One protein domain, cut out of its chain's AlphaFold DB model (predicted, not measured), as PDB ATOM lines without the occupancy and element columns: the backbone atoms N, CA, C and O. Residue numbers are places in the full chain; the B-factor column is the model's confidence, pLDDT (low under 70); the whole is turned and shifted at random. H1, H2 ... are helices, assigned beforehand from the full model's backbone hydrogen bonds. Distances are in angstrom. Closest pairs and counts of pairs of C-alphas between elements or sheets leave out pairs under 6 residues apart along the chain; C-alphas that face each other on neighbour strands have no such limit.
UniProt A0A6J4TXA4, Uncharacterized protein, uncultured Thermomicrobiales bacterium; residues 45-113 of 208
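AT A GLANCE: This is residues 45 to 113 of the 208 residues of an uncharacterized protein of uncultured Thermomicrobiales bacterium (UniProt A0A6J4TXA4). Helix H4 lies in the middle, with H1 crossing it on one side, H2 running alongside on another, and H5 meeting its residues 94 to 98 steeply; short H3 lies near H2. The printed part has 69 residues with five named helices, H1 to H5 in order, and no named strand: all helix. It is compact, radius of gyration of the C-alphas 10.8 A, spanning 26 by 26 by 23 A.

HOW THE PARTS SIT: Start at H1, residues 45 to 57; it touches H4, residues 87 to 100, the hub, at a steep tilt of 45 degrees, opposite ways, closest C-alphas Ala 53 and Arg 88, 4.9 A. H2, residues 61 to 72, touches H4 at a shallow tilt of 22 degrees, the same way, closest C-alphas Leu 68 and Leu 90, 6.5 A. H3, residues 77 to 80, touches no helix; its closest C-alpha to H2 is Arg 80, 5.8 A from that of Ala 72. H5, residues 104 to 113, touches H4 at a steep tilt of 61 degrees, closest C-alphas Thr 104 and Glu 98, 5.5 A. Every O i to N i+4 pair is within hydrogen-bond range in H1, H2, H4 and H5; H3 is too short.

IN THESE COORDINATES: Find C-alpha 45 at (148.375, 198.066, 131.017), where H1 begins its 18.2 A; H2 runs 16.2 A, H3 5.3 A, H4 20.1 A, and H5 14.1 A to C-alpha 113 at (154.332, 216.742, 146.832).

THE WHOLE: The C-alphas farthest apart, Ala 78 and Gly 113, are 28.3 A apart. The printed part has no cut and no long link; pLDDT is under 70 at residues 110 to 113.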
ATOM      1  N   PRO A  45     147.691 197.934 129.730       72.31
ATOM      2  CA  PRO A  45     148.375 198.066 131.017       72.31
ATOM      3  C   PRO A  45     149.902 198.014 130.866       72.31
ATOM      4  O   PRO A  45     150.614 198.634 131.654       72.31
ATOM      5  N   GLU A  46     150.394 197.353 129.816       77.06
ATOM      6  CA  GLU A  46     151.798 197.320 129.420       77.06
ATOM      7  C   GLU A  46     152.325 198.714 129.044       77.06
ATOM      8  O   GLU A  46     153.403 199.099 129.483       77.06
ATOM      9  N   THR A  47     151.551 199.518 128.308       79.38
ATOM     10  CA  THR A  47     151.939 200.885 127.917       79.38
ATOM     11  C   THR A  47     151.998 201.824 129.122       79.38
ATOM     12  O   THR A  47     152.889 202.666 129.223       79.38
ATOM     13  N   ILE A  48     151.069 201.668 130.070       79.38
ATOM     14  CA  ILE A  48     151.074 202.430 131.328       79.38
ATOM     15  C   ILE A  48     152.277 202.023 132.191       79.38
ATOM     16  O   ILE A  48     152.956 202.876 132.764       79.38
ATOM     17  N   GLU A  49     152.573 200.724 132.256       88.75
ATOM     18  CA  GLU A  49     153.751 200.202 132.950       88.75
ATOM     19  C   GLU A  49     155.056 200.732 132.338       88.75
ATOM     20  O   GLU A  49     155.931 201.182 133.073       88.75
ATOM     21  N   GLU A  50     155.189 200.746 131.012       86.06
ATOM     22  CA  GLU A  50     156.370 201.293 130.332       86.06
ATOM     23  C   GLU A  50     156.574 202.778 130.649       86.06
ATOM     24  O   GLU A  50     157.669 203.173 131.059       86.06
ATOM     25  N   ALA A  51     155.511 203.584 130.577       84.00
ATOM     26  CA  ALA A  51     155.569 205.000 130.939       84.00
ATOM     27  C   ALA A  51     155.991 205.209 132.408       84.00
ATOM     28  O   ALA A  51     156.814 206.079 132.714       84.00
ATOM     29  N   HIS A  52     155.482 204.391 133.335       87.62
ATOM     30  CA  HIS A  52     155.927 204.418 134.728       87.62
ATOM     31  C   HIS A  52     157.389 203.994 134.885       87.62
ATOM     32  O   HIS A  52     158.119 204.619 135.654       87.62
ATOM     33  N   ALA A  53     157.844 202.974 134.155       93.19
ATOM     34  CA  ALA A  53     159.224 202.508 134.223       93.19
ATOM     35  C   ALA A  53     160.204 203.588 133.741       93.19
ATOM     36  O   ALA A  53     161.225 203.816 134.393       93.19
ATOM     37  N   GLU A  54     159.877 204.296 132.656       86.50
ATOM     38  CA  GLU A  54     160.664 205.431 132.161       86.50
ATOM     39  C   GLU A  54     160.708 206.590 133.161       86.50
ATOM     40  O   GLU A  54     161.766 207.191 133.374       86.50
ATOM     41  N   ALA A  55     159.579 206.902 133.803       85.38
ATOM     42  CA  ALA A  55     159.521 207.937 134.830       85.38
ATOM     43  C   ALA A  55     160.363 207.558 136.059       85.38
ATOM     44  O   ALA A  55     161.160 208.364 136.542       85.38
ATOM     45  N   PHE A  56     160.248 206.316 136.538       90.38
ATOM     46  CA  PHE A  56     161.003 205.839 137.695       90.38
ATOM     47  C   PHE A  56     162.498 205.675 137.413       90.38
ATOM     48  O   PHE A  56     163.302 205.858 138.324       90.38
ATOM     49  N   ALA A  57     162.903 205.405 136.169       91.88
ATOM     50  CA  ALA A  57     164.314 205.337 135.785       91.88
ATOM     51  C   ALA A  57     165.052 206.676 135.957       91.88
ATOM     52  O   ALA A  57     166.268 206.689 136.134       91.88
ATOM     53  N   LYS A  58     164.320 207.797 135.947       84.44
ATOM     54  CA  LYS A  58     164.875 209.148 136.125       84.44
ATOM     55  C   LYS A  58     165.044 209.545 137.593       84.44
ATOM     56  O   LYS A  58     165.616 210.590 137.883       84.44
ATOM     57  N   LEU A  59     164.561 208.714 138.515       82.56
ATOM     58  CA  LEU A  59     164.699 208.920 139.952       82.56
ATOM     59  C   LEU A  59     166.037 208.387 140.460       82.56
ATOM     60  O   LEU A  59     166.534 207.368 139.968       82.56
ATOM     61  N   THR A  60     166.583 209.010 141.505       87.75
ATOM     62  CA  THR A  60     167.743 208.447 142.217       87.75
ATOM     63  C   THR A  60     167.360 207.139 142.930       87.75
ATOM     64  O   THR A  60     166.177 206.917 143.212       87.75
ATOM     65  N   PRO A  61     168.320 206.251 143.251       91.56
ATOM     66  CA  PRO A  61     168.035 205.029 144.010       91.56
ATOM     67  C   PRO A  61     167.291 205.291 145.327       91.56
ATOM     68  O   PRO A  61     166.321 204.609 145.648       91.56
ATOM     69  N   GLU A  62     167.671 206.343 146.049       85.81
ATOM     70  CA  GLU A  62     167.037 206.746 147.307       85.81
ATOM     71  C   GLU A  62     165.587 207.186 147.076       85.81
ATOM     72  O   GLU A  62     164.688 206.813 147.827       85.81
ATOM     73  N   GLN A  63     165.332 207.935 145.997       86.38
ATOM     74  CA  GLN A  63     163.978 208.320 145.600       86.38
ATOM     75  C   GLN A  63     163.123 207.110 145.236       86.38
ATOM     76  O   GLN A  63     161.973 207.023 145.665       86.38
ATOM     77  N   ARG A  64     163.684 206.138 144.514       93.25
ATOM     78  CA  ARG A  64     162.988 204.886 144.198       93.25
ATOM     79  C   ARG A  64     162.668 204.070 145.444       93.25
ATOM     80  O   ARG A  64     161.572 203.522 145.523       93.25
ATOM     81  N   GLN A  65     163.545 204.047 146.448       91.38
ATOM     82  CA  GLN A  65     163.221 203.424 147.735       91.38
ATOM     83  C   GLN A  65     162.075 204.128 148.464       91.38
ATOM     84  O   GLN A  65     161.200 203.457 149.008       91.38
ATOM     85  N   MET A  66     162.033 205.463 148.448       83.44
ATOM     86  CA  MET A  66     160.910 206.205 149.031       83.44
ATOM     87  C   MET A  66     159.590 205.877 148.319       83.44
ATOM     88  O   MET A  66     158.571 205.660 148.975       83.44
ATOM     89  N   VAL A  67     159.612 205.771 146.986       88.38
ATOM     90  CA  VAL A  67     158.446 205.348 146.192       88.38
ATOM     91  C   VAL A  67     158.046 203.908 146.517       88.38
ATOM     92  O   VAL A  67     156.866 203.650 146.744       88.38
ATOM     93  N   LEU A  68     159.009 202.983 146.605       93.38
ATOM     94  CA  LEU A  68     158.768 201.585 146.978       93.38
ATOM     95  C   LEU A  68     158.031 201.488 148.315       93.38
ATOM     96  O   LEU A  68     157.031 200.782 148.423       93.38
ATOM     97  N   GLN A  69     158.515 202.215 149.324       90.56
ATOM     98  CA  GLN A  69     157.904 202.244 150.650       90.56
ATOM     99  C   GLN A  69     156.489 202.826 150.603       90.56
ATOM    100  O   GLN A  69     155.577 202.246 151.184       90.56
ATOM    101  N   GLY A  70     156.287 203.923 149.867       88.75
ATOM    102  CA  GLY A  70     154.972 204.545 149.721       88.75
ATOM    103  C   GLY A  70     153.943 203.642 149.035       88.75
ATOM    104  O   GLY A  70     152.800 203.578 149.480       88.75
ATOM    105  N   LEU A  71     154.348 202.922 147.986       89.94
ATOM    106  CA  LEU A  71     153.475 202.000 147.249       89.94
ATOM    107  C   LEU A  71     153.245 200.676 147.987       89.94
ATOM    108  O   LEU A  71     152.224 200.023 147.765       89.94
ATOM    109  N   ALA A  72     154.166 200.256 148.864       90.62
ATOM    110  CA  ALA A  72     154.052 199.004 149.619       90.62
ATOM    111  C   ALA A  72     152.772 198.940 150.456       90.62
ATOM    112  O   ALA A  72     152.178 197.870 150.607       90.62
ATOM    113  N   ASP A  73     152.318 200.085 150.949       87.69
ATOM    114  CA  ASP A  73     151.087 200.207 151.716       87.69
ATOM    115  C   ASP A  73     149.822 199.941 150.882       87.69
ATOM    116  O   ASP A  73     148.831 199.462 151.433       87.69
ATOM    117  N   ASP A  74     149.857 200.206 149.571       87.62
ATOM    118  CA  ASP A  74     148.711 200.048 148.659       87.62
ATOM    119  C   ASP A  74     148.629 198.658 148.016       87.62
ATOM    120  O   ASP A  74     147.667 198.337 147.313       87.62
ATOM    121  N   VAL A  75     149.625 197.801 148.259       88.50
ATOM    122  CA  VAL A  75     149.624 196.412 147.791       88.50
ATOM    123  C   VAL A  75     149.460 195.422 148.955       88.50
ATOM    124  O   VAL A  75     149.900 195.684 150.084       88.50
ATOM    125  N   PRO A  76     148.840 194.247 148.715       90.81
ATOM    126  CA  PRO A  76     148.701 193.200 149.716       90.81
ATOM    127  C   PRO A  76     150.053 192.791 150.298       90.81
ATOM    128  O   PRO A  76     151.029 192.625 149.567       90.81
ATOM    129  N   ALA A  77     150.091 192.538 151.609       88.00
ATOM    130  CA  ALA A  77     151.321 192.177 152.317       88.00
ATOM    131  C   ALA A  77     152.060 190.976 151.701       88.00
ATOM    132  O   ALA A  77     153.286 190.970 151.666       88.00
ATOM    133  N   ALA A  78     151.318 190.003 151.162       89.56
ATOM    134  CA  ALA A  78     151.874 188.823 150.501       89.56
ATOM    135  C   ALA A  78     152.649 189.145 149.208       89.56
ATOM    136  O   ALA A  78     153.518 188.375 148.814       89.56
ATOM    137  N   GLU A  79     152.352 190.270 148.551       88.25
ATOM    138  CA  GLU A  79     152.989 190.671 147.291       88.25
ATOM    139  C   GLU A  79     154.155 191.644 147.499       88.25
ATOM    140  O   GLU A  79     154.990 191.775 146.613       88.25
ATOM    141  N   ARG A  80     154.259 192.301 148.664       88.62
ATOM    142  CA  ARG A  80     155.269 193.346 148.929       88.62
ATOM    143  C   ARG A  80     156.702 192.878 148.692       88.62
ATOM    144  O   ARG A  80     157.485 193.606 148.099       88.62
ATOM    145  N   ALA A  81     157.029 191.657 149.115       88.81
ATOM    146  CA  ALA A  81     158.375 191.097 148.984       88.81
ATOM    147  C   ALA A  81     158.770 190.765 147.532       88.81
ATOM    148  O   ALA A  81     159.943 190.527 147.263       88.81
ATOM    149  N   ALA A  82     157.811 190.738 146.599       89.50
ATOM    150  CA  ALA A  82     158.084 190.506 145.182       89.50
ATOM    151  C   ALA A  82     158.588 191.768 144.458       89.50
ATOM    152  O   ALA A  82     158.991 191.679 143.297       89.50
ATOM    153  N   TYR A  83     158.553 192.926 145.123       92.50
ATOM    154  CA  TYR A  83     158.935 194.208 144.550       92.50
ATOM    155  C   TYR A  83     160.246 194.727 145.153       92.50
ATOM    156  O   TYR A  83     160.499 194.614 146.348       92.50
ATOM    157  N   SER A  84     161.071 195.314 144.294       93.94
ATOM    158  CA  SER A  84     162.305 196.039 144.607       93.94
ATOM    159  C   SER A  84     162.230 197.488 144.114       93.94
ATOM    160  O   SER A  84     161.251 197.886 143.476       93.94
ATOM    161  N   ASP A  85     163.279 198.261 144.394       92.00
ATOM    162  CA  ASP A  85     163.478 199.642 143.942       92.00
ATOM    163  C   ASP A  85     163.953 199.744 142.480       92.00
ATOM    164  O   ASP A  85     164.274 200.834 142.004       92.00
ATOM    165  N   ASP A  86     163.983 198.629 141.742       96.81
ATOM    166  CA  ASP A  86     164.177 198.625 140.294       96.81
ATOM    167  C   ASP A  86     163.027 199.378 139.582       96.81
ATOM    168  O   ASP A  86     161.853 199.144 139.901       96.81
ATOM    169  N   PRO A  87     163.307 200.248 138.589       94.25
ATOM    170  CA  PRO A  87     162.279 201.027 137.894       94.25
ATOM    171  C   PRO A  87     161.124 200.200 137.312       94.25
ATOM    172  O   PRO A  87     159.965 200.597 137.439       94.25
ATOM    173  N   ARG A  88     161.399 199.030 136.716       94.94
ATOM    174  CA  ARG A  88     160.341 198.164 136.160       94.94
ATOM    175  C   ARG A  88     159.562 197.454 137.256       94.94
ATOM    176  O   ARG A  88     158.361 197.235 137.125       94.94
ATOM    177  N   SER A  89     160.230 197.082 138.345       96.19
ATOM    178  CA  SER A  89     159.552 196.554 139.530       96.19
ATOM    179  C   SER A  89     158.550 197.563 140.102       96.19
ATOM    180  O   SER A  89     157.392 197.208 140.331       96.19
ATOM    181  N   LEU A  90     158.965 198.823 140.265       94.56
ATOM    182  CA  LEU A  90     158.097 199.907 140.731       94.56
ATOM    183  C   LEU A  90     156.939 200.184 139.773       94.56
ATOM    184  O   LEU A  90     155.813 200.370 140.224       94.56
ATOM    185  N   ALA A  91     157.186 200.151 138.464       93.50
ATOM    186  CA  ALA A  91     156.146 200.319 137.457       93.50
ATOM    187  C   ALA A  91     155.055 199.247 137.561       93.50
ATOM    188  O   ALA A  91     153.875 199.573 137.663       93.50
ATOM    189  N   ARG A  92     155.445 197.970 137.656       93.38
ATOM    190  CA  ARG A  92     154.502 196.856 137.873       93.38
ATOM    191  C   ARG A  92     153.694 197.014 139.150       93.38
ATOM    192  O   ARG A  92     152.506 196.691 139.186       93.38
ATOM    193  N   MET A  93     154.351 197.460 140.215       94.75
ATOM    194  CA  MET A  93     153.718 197.700 141.504       94.75
ATOM    195  C   MET A  93     152.676 198.819 141.409       94.75
ATOM    196  O   MET A  93     151.540 198.633 141.842       94.75
ATOM    197  N   ALA A  94     153.051 199.937 140.785       91.31
ATOM    198  CA  ALA A  94     152.210 201.102 140.550       91.31
ATOM    199  C   ALA A  94     150.988 200.757 139.688       91.31
ATOM    200  O   ALA A  94     149.858 200.984 140.118       91.31
ATOM    201  N   THR A  95     151.188 200.108 138.536       90.25
ATOM    202  CA  THR A  95     150.103 199.668 137.646       90.25
ATOM    203  C   THR A  95     149.152 198.705 138.353       90.25
ATOM    204  O   THR A  95     147.934 198.811 138.217       90.25
ATOM    205  N   ARG A  96     149.672 197.776 139.170       90.75
ATOM    206  CA  ARG A  96     148.822 196.843 139.928       90.75
ATOM    207  C   ARG A  96     148.035 197.538 141.042       90.75
ATOM    208  O   ARG A  96     146.891 197.156 141.290       90.75
ATOM    209  N   ALA A  97     148.629 198.515 141.721       90.56
ATOM    210  CA  ALA A  97     147.936 199.316 142.728       90.56
ATOM    211  C   ALA A  97     146.815 200.158 142.088       90.56
ATOM    212  O   ALA A  97     145.682 200.142 142.567       90.56
ATOM    213  N   GLU A  98     147.095 200.787 140.947       87.62
ATOM    214  CA  GLU A  98     146.143 201.591 140.174       87.62
ATOM    215  C   GLU A  98     144.983 200.748 139.613       87.62
ATOM    216  O   GLU A  98     143.818 201.123 139.739       87.62
ATOM    217  N   ALA A  99     145.272 199.548 139.096       87.31
ATOM    218  CA  ALA A  99     144.254 198.610 138.618       87.31
ATOM    219  C   ALA A  99     143.295 198.142 139.730       87.31
ATOM    220  O   ALA A  99     142.139 197.813 139.460       87.31
ATOM    221  N   ARG A 100     143.765 198.093 140.984       88.19
ATOM    222  CA  ARG A 100     142.940 197.742 142.154       88.19
ATOM    223  C   ARG A 100     142.129 198.925 142.655       88.19
ATOM    224  O   ARG A 100     140.957 198.770 142.992       88.19
ATOM    225  N   GLN A 101     142.771 200.080 142.759       87.06
ATOM    226  CA  GLN A 101     142.172 201.301 143.269       87.06
ATOM    227  C   GLN A 101     142.625 202.479 142.406       87.06
ATOM    228  O   GLN A 101     143.675 203.059 142.682       87.06
ATOM    229  N   PRO A 102     141.821 202.879 141.410       85.69
ATOM    230  CA  PRO A 102     142.141 204.037 140.588       85.69
ATOM    231  C   PRO A 102     142.402 205.304 141.426       85.69
ATOM    232  O   PRO A 102     141.794 205.515 142.487       85.69
ATOM    233  N   GLY A 103     143.335 206.133 140.974       83.25
ATOM    234  CA  GLY A 103     143.857 207.325 141.638       83.25
ATOM    235  C   GLY A 103     144.834 207.039 142.782       83.25
ATOM    236  O   GLY A 103     145.033 207.904 143.637       83.25
ATOM    237  N   THR A 104     145.407 205.836 142.881       87.00
ATOM    238  CA  THR A 104     146.339 205.505 143.978       87.00
ATOM    239  C   THR A 104     147.609 206.330 143.882       87.00
ATOM    240  O   THR A 104     148.028 206.935 144.871       87.00
ATOM    241  N   LEU A 105     148.170 206.437 142.679       84.25
ATOM    242  CA  LEU A 105     149.377 207.226 142.446       84.25
ATOM    243  C   LEU A 105     149.129 208.713 142.695       84.25
ATOM    244  O   LEU A 105     149.920 209.359 143.374       84.25
ATOM    245  N   GLU A 106     147.994 209.244 142.244       82.56
ATOM    246  CA  GLU A 106     147.612 210.642 142.474       82.56
ATOM    247  C   GLU A 106     147.495 210.964 143.967       82.56
ATOM    248  O   GLU A 106     148.009 211.982 144.424       82.56
ATOM    249  N   ARG A 107     146.870 210.081 144.757       81.00
ATOM    250  CA  ARG A 107     146.761 210.258 146.213       81.00
ATOM    251  C   ARG A 107     148.122 210.170 146.902       81.00
ATOM    252  O   ARG A 107     148.408 210.983 147.779       81.00
ATOM    253  N   ARG A 108     148.967 209.212 146.511       82.38
ATOM    254  CA  ARG A 108     150.299 209.007 147.106       82.38
ATOM    255  C   ARG A 108     151.253 210.140 146.768       82.38
ATOM    256  O   ARG A 108     151.813 210.751 147.674       82.38
ATOM    257  N   PHE A 109     151.391 210.476 145.490       74.62
ATOM    258  CA  PHE A 109     152.256 211.564 145.043       74.62
ATOM    259  C   PHE A 109     151.689 212.937 145.400       74.62
ATOM    260  O   PHE A 109     152.456 213.828 145.749       74.62
ATOM    261  N   GLY A 110     150.365 213.099 145.431       68.69
ATOM    262  CA  GLY A 110     149.710 214.285 145.981       68.69
ATOM    263  C   GLY A 110     149.978 214.458 147.477       68.69
ATOM    264  O   GLY A 110     150.203 215.573 147.930       68.69
ATOM    265  N   SER A 111     150.060 213.369 148.245       63.59
ATOM    266  CA  SER A 111     150.498 213.419 149.646       63.59
ATOM    267  C   SER A 111     152.003 213.683 149.794       63.59
ATOM    268  O   SER A 111     152.410 214.270 150.793       63.59
ATOM    269  N   MET A 112     152.829 213.259 148.830       59.25
ATOM    270  CA  MET A 112     154.291 213.435 148.845       59.25
ATOM    271  C   MET A 112     154.737 214.830 148.378       59.25
ATOM    272  O   MET A 112     155.696 215.374 148.915       59.25
ATOM    273  N   GLY A 113     154.043 215.418 147.399       47.62
ATOM    274  CA  GLY A 113     154.332 216.742 146.832       47.62
ATOM    275  C   GLY A 113     153.399 217.862 147.311       47.62
ATOM    276  O   GLY A 113     153.756 219.033 147.223       47.62
TER     277      GLY A 113